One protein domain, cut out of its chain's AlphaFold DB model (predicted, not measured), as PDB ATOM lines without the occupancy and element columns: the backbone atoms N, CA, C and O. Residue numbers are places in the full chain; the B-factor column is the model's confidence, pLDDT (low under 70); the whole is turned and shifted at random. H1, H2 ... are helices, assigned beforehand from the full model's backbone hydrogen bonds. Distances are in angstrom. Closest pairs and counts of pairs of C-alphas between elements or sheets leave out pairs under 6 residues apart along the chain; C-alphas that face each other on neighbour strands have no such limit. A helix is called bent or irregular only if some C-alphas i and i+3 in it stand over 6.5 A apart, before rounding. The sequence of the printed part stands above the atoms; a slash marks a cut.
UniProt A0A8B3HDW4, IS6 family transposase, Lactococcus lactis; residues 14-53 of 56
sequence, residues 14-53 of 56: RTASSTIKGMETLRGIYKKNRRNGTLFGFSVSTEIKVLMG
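What this domain is: This is residues 14 to 53 of the 56 residues of the protein "IS6 family transposase" of Lactococcus lactis (UniProt A0A8B3HDW4). One long helix, H1, makes the longest axis, and from its last residue the chain folds back through residues 36 to 43 to a short helix, H2, set crosswise beside H1 with Val 44 nearest to Leu 26. Residues 14 to 21 of H1 stick out at one end, and the turn at residues 35 to 40 stands free at the other. The printed part has 40 residues with two named helices, H1 then H2 along the chain, and no named strand; the class is all helix. The whole is loose, with a radius of gyration of the C-alphas of 11.3 A, and elongated, spanning 35 by 19 by 12 A.

How they stand to each other: H1, residues 14 to 35, and H2, residues 44 to 51, are close but not clearly touching, with 2 pairs of C-alphas within 8 A. Their closest C-alphas are those of Leu 26 and Val 44, 7.2 A apart. The lines of the two helices are about perpendicular, at 81 degrees, and their centres are 11.8 A apart. In H1 and H2 every O i to N i+4 pair is within hydrogen-bond range.

Where its parts are: H1 begins at C-alpha 14, at (115.982, 116.590, 159.464), and ends at C-alpha 35, at (147.604, 121.654, 159.493), 32.0 A from first to last C-alpha. H2 begins at C-alpha 44, at (135.855, 120.662, 170.541), and measures 10.3 A to C-alpha 51, at (131.656, 129.048, 166.174). Neither helix is bent.

The domain as a whole: The two C-alphas farthest apart are those of Arg 14 and Gly 37, at 35.6 A, and the first and last printed C-alphas, of Arg 14 and Gly 53, are 24.1 A apart. The printed part has no cut. The link from H1 to H2, 8 residues, is short but not tight. The mean pLDDT of the printed part is 85.5, and residues 39 to 40 are under 70.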
ATOM      1  N   ARG A  14     115.560 115.228 159.109       86.56
ATOM      2  CA  ARG A  14     115.982 116.590 159.464       86.56
ATOM      3  C   ARG A  14     117.018 116.566 160.585       86.56
ATOM      4  O   ARG A  14     118.063 117.192 160.451       86.56
ATOM      5  N   THR A  15     116.749 115.808 161.647       86.75
ATOM      6  CA  THR A  15     117.666 115.649 162.785       86.75
ATOM      7  C   THR A  15     118.955 114.942 162.364       86.75
ATOM      8  O   THR A  15     120.042 115.381 162.730       86.75
ATOM      9  N   ALA A  16     118.853 113.895 161.538       87.44
ATOM     10  CA  ALA A  16     120.012 113.192 160.989       87.44
ATOM     11  C   ALA A  16     120.892 114.135 160.161       87.44
ATOM     12  O   ALA A  16     122.098 114.215 160.379       87.44
ATOM     13  N   SER A  17     120.272 114.894 159.253       88.19
ATOM     14  CA  SER A  17     120.945 115.859 158.386       88.19
ATOM     15  C   SER A  17     121.671 116.935 159.196       88.19
ATOM     16  O   SER A  17     122.850 117.189 158.954       88.19
ATOM     17  N   SER A  18     121.017 117.509 160.215       89.25
ATOM     18  CA  SER A  18     121.657 118.500 161.087       89.25
ATOM     19  C   SER A  18     122.833 117.923 161.875       89.25
ATOM     20  O   SER A  18     123.860 118.587 162.006       89.25
ATOM     21  N   THR A  19     122.722 116.684 162.370       88.38
ATOM     22  CA  THR A  19     123.813 116.056 163.123       88.38
ATOM     23  C   THR A  19     124.997 115.708 162.228       88.38
ATOM     24  O   THR A  19     126.132 116.002 162.601       88.38
ATOM     25  N   ILE A  20     124.757 115.142 161.041       90.38
ATOM     26  CA  ILE A  20     125.813 114.848 160.062       90.38
ATOM     27  C   ILE A  20     126.555 116.138 159.711       90.38
ATOM     28  O   ILE A  20     127.776 116.188 159.845       90.38
ATOM     29  N   LYS A  21     125.824 117.214 159.395       92.38
ATOM     30  CA  LYS A  21     126.414 118.527 159.109       92.38
ATOM     31  C   LYS A  21     127.306 119.020 160.256       92.38
ATOM     32  O   LYS A  21     128.435 119.429 160.009       92.38
ATOM     33  N   GLY A  22     126.840 118.928 161.504       91.44
ATOM     34  CA  GLY A  22     127.633 119.308 162.678       91.44
ATOM     35  C   GLY A  22     128.913 118.478 162.841       91.44
ATOM     36  O   GLY A  22     129.988 119.033 163.071       91.44
ATOM     37  N   MET A  23     128.830 117.155 162.661       91.75
ATOM     38  CA  MET A  23     129.997 116.265 162.713       91.75
ATOM     39  C   MET A  23     131.016 116.586 161.613       91.75
ATOM     40  O   MET A  23     132.226 116.562 161.856       91.75
ATOM     41  N   GLU A  24     130.554 116.911 160.407       93.62
ATOM     42  CA  GLU A  24     131.426 117.316 159.306       93.62
ATOM     43  C   GLU A  24     132.130 118.643 159.573       93.62
ATOM     44  O   GLU A  24     133.337 118.743 159.336       93.62
ATOM     45  N   THR A  25     131.419 119.622 160.136       91.56
ATOM     46  CA  THR A  25     131.999 120.904 160.549       91.56
ATOM     47  C   THR A  25     133.112 120.705 161.577       91.56
ATOM     48  O   THR A  25     134.231 121.164 161.350       91.56
ATOM     49  N   LEU A  26     132.867 119.949 162.654       90.06
ATOM     50  CA  LEU A  26     133.886 119.670 163.676       90.06
ATOM     51  C   LEU A  26     135.106 118.945 163.101       90.06
ATOM     52  O   LEU A  26     136.249 119.285 163.414       90.06
ATOM     53  N   ARG A  27     134.880 117.977 162.206       89.81
ATOM     54  CA  ARG A  27     135.958 117.255 161.518       89.81
ATOM     55  C   ARG A  27     136.786 118.179 160.621       89.81
ATOM     56  O   ARG A  27     138.007 118.028 160.558       89.81
ATOM     57  N   GLY A  28     136.147 119.121 159.928       92.00
ATOM     58  CA  GLY A  28     136.819 120.129 159.108       92.00
ATOM     59  C   GLY A  28     137.701 121.057 159.944       92.00
ATOM     60  O   GLY A  28     138.872 121.260 159.613       92.00
ATOM     61  N   ILE A  29     137.172 121.538 161.071       89.69
ATOM     62  CA  ILE A  29     137.893 122.391 162.022       89.69
ATOM     63  C   ILE A  29     139.100 121.648 162.616       89.69
ATOM     64  O   ILE A  29     140.206 122.190 162.634       89.69
ATOM     65  N   TYR A  30     138.936 120.387 163.021       87.69
ATOM     66  CA  TYR A  30     140.043 119.556 163.507       87.69
ATOM     67  C   TYR A  30     141.169 119.425 162.472       87.69
ATOM     68  O   TYR A  30     142.343 119.637 162.783       87.69
ATOM     69  N   LYS A  31     140.833 119.120 161.209       89.19
ATOM     70  CA  LYS A  31     141.834 118.998 160.136       89.19
ATOM     71  C   LYS A  31     142.562 120.314 159.861       89.19
ATOM     72  O   LYS A  31     143.765 120.287 159.602       89.19
ATOM     73  N   LYS A  32     141.852 121.445 159.917       88.44
ATOM     74  CA  LYS A  32     142.439 122.780 159.749       88.44
ATOM     75  C   LYS A  32     143.435 123.085 160.871       88.44
ATOM     76  O   LYS A  32     144.582 123.405 160.580       88.44
ATOM     77  N   ASN A  33     143.038 122.876 162.126       84.06
ATOM     78  CA  ASN A  33     143.905 123.065 163.292       84.06
ATOM     79  C   ASN A  33     145.140 122.148 163.262       84.06
ATOM     80  O   ASN A  33     146.248 122.592 163.550       84.06
ATOM     81  N   ARG A  34     144.990 120.895 162.806       83.31
ATOM     82  CA  ARG A  34     146.119 119.966 162.640       83.31
ATOM     83  C   ARG A  34     147.137 120.432 161.593       83.31
ATOM     84  O   ARG A  34     148.329 120.226 161.791       83.31
ATOM     85  N   ARG A  35     146.696 121.053 160.492       84.62
ATOM     86  CA  ARG A  35     147.604 121.654 159.493       84.62
ATOM     87  C   ARG A  35     148.333 122.883 160.033       84.62
ATOM     88  O   ARG A  35     149.454 123.135 159.618       84.62
ATOM     89  N   ASN A  36     147.714 123.612 160.958       81.25
ATOM     90  CA  ASN A  36     148.275 124.822 161.554       81.25
ATOM     91  C   ASN A  36     149.351 124.562 162.625       81.25
ATOM     92  O   ASN A  36     149.903 125.519 163.156       81.25
ATOM     93  N   GLY A  37     149.667 123.298 162.937       74.94
ATOM     94  CA  GLY A  37     150.752 122.935 163.859       74.94
ATOM     95  C   GLY A  37     150.377 122.967 165.345       74.94
ATOM     96  O   GLY A  37     151.198 122.618 166.190       74.94
ATOM     97  N   THR A  38     149.135 123.313 165.688       70.69
ATOM     98  CA  THR A  38     148.640 123.380 167.070       70.69
ATOM     99  C   THR A  38     148.290 121.977 167.587       70.69
ATOM    100  O   THR A  38     147.126 121.591 167.685       70.69
ATOM    101  N   LEU A  39     149.312 121.169 167.881       63.72
ATOM    102  CA  LEU A  39     149.167 119.740 168.202       63.72
ATOM    103  C   LEU A  39     148.399 119.468 169.515       63.72
ATOM    104  O   LEU A  39     147.742 118.438 169.623       63.72
ATOM    105  N   PHE A  40     148.438 120.401 170.474       65.94
ATOM    106  CA  PHE A  40     147.842 120.254 171.813       65.94
ATOM    107  C   PHE A  40     146.749 121.287 172.146       65.94
ATOM    108  O   PHE A  40     146.231 121.296 173.256       65.94
ATOM    109  N   GLY A  41     146.378 122.156 171.198       73.50
ATOM    110  CA  GLY A  41     145.437 123.264 171.433       73.50
ATOM    111  C   GLY A  41     143.985 122.991 171.031       73.50
ATOM    112  O   GLY A  41     143.150 123.885 171.129       73.50
ATOM    113  N   PHE A  42     143.667 121.792 170.532       81.06
ATOM    114  CA  PHE A  42     142.337 121.511 169.995       81.06
ATOM    115  C   PHE A  42     141.374 121.027 171.083       81.06
ATOM    116  O   PHE A  42     141.499 119.913 171.590       81.06
ATOM    117  N   SER A  43     140.360 121.838 171.378       86.12
ATOM    118  CA  SER A  43     139.220 121.454 172.209       86.12
ATOM    119  C   SER A  43     137.922 121.682 171.443       86.12
ATOM    120  O   SER A  43     137.600 122.807 171.068       86.12
ATOM    121  N   VAL A  44     137.145 120.613 171.251       84.44
ATOM    122  CA  VAL A  44     135.855 120.662 170.541       84.44
ATOM    123  C   VAL A  44     134.899 121.668 171.186       84.44
ATOM    124  O   VAL A  44     134.205 122.388 170.479       84.44
ATOM    125  N   SER A  45     134.871 121.755 172.517       87.50
ATOM    126  CA  SER A  45     133.985 122.684 173.227       87.50
ATOM    127  C   SER A  45     134.380 124.142 173.000       87.50
ATOM    128  O   SER A  45     133.502 124.982 172.822       87.50
ATOM    129  N   THR A  46     135.679 124.441 172.955       86.62
ATOM    130  CA  THR A  46     136.194 125.786 172.670       86.62
ATOM    131  C   THR A  46     135.890 126.187 171.233       86.62
ATOM    132  O   THR A  46     135.347 127.262 171.007       86.62
ATOM    133  N   GLU A  47     136.129 125.299 170.268       85.88
ATOM    134  CA  GLU A  47     135.827 125.572 168.857       85.88
ATOM    135  C   GLU A  47     134.322 125.759 168.616       85.88
ATOM    136  O   GLU A  47     133.922 126.601 167.817       85.88
ATOM    137  N   ILE A  48     133.470 125.016 169.334       88.50
ATOM    138  CA  ILE A  48     132.016 125.222 169.292       88.50
ATOM    139  C   ILE A  48     131.645 126.582 169.885       88.50
ATOM    140  O   ILE A  48     130.838 127.287 169.291       88.50
ATOM    141  N   LYS A  49     132.226 126.982 171.021       89.38
ATOM    142  CA  LYS A  49     131.986 128.311 171.610       89.38
ATOM    143  C   LYS A  49     132.385 129.433 170.646       89.38
ATOM    144  O   LYS A  49     131.585 130.335 170.419       89.38
ATOM    145  N   VAL A  50     133.551 129.311 170.006       85.75
ATOM    146  CA  VAL A  50     134.035 130.240 168.969       85.75
ATOM    147  C   VAL A  50     133.082 130.281 167.771       85.75
ATOM    148  O   VAL A  50     132.710 131.365 167.329       85.75
ATOM    149  N   LEU A  51     132.626 129.126 167.274       85.88
ATOM    150  CA  LEU A  51     131.656 129.048 166.174       85.88
ATOM    151  C   LEU A  51     130.312 129.697 166.531       85.88
ATOM    152  O   LEU A  51     129.675 130.309 165.678       85.88
ATOM    153  N   MET A  52     129.887 129.561 167.786       87.62
ATOM    154  CA  MET A  52     128.653 130.149 168.310       87.62
ATOM    155  C   MET A  52     128.810 131.631 168.686       87.62
ATOM    156  O   MET A  52     127.849 132.231 169.157       87.62
ATOM    157  N   GLY A  53     129.999 132.223 168.503       85.50
ATOM    158  CA  GLY A  53     130.285 133.614 168.868       85.50
ATOM    159  C   GLY A  53     130.237 133.879 170.374       85.50
ATOM    160  O   GLY A  53     130.210 135.029 170.799       85.50
TER     161      GLY A  53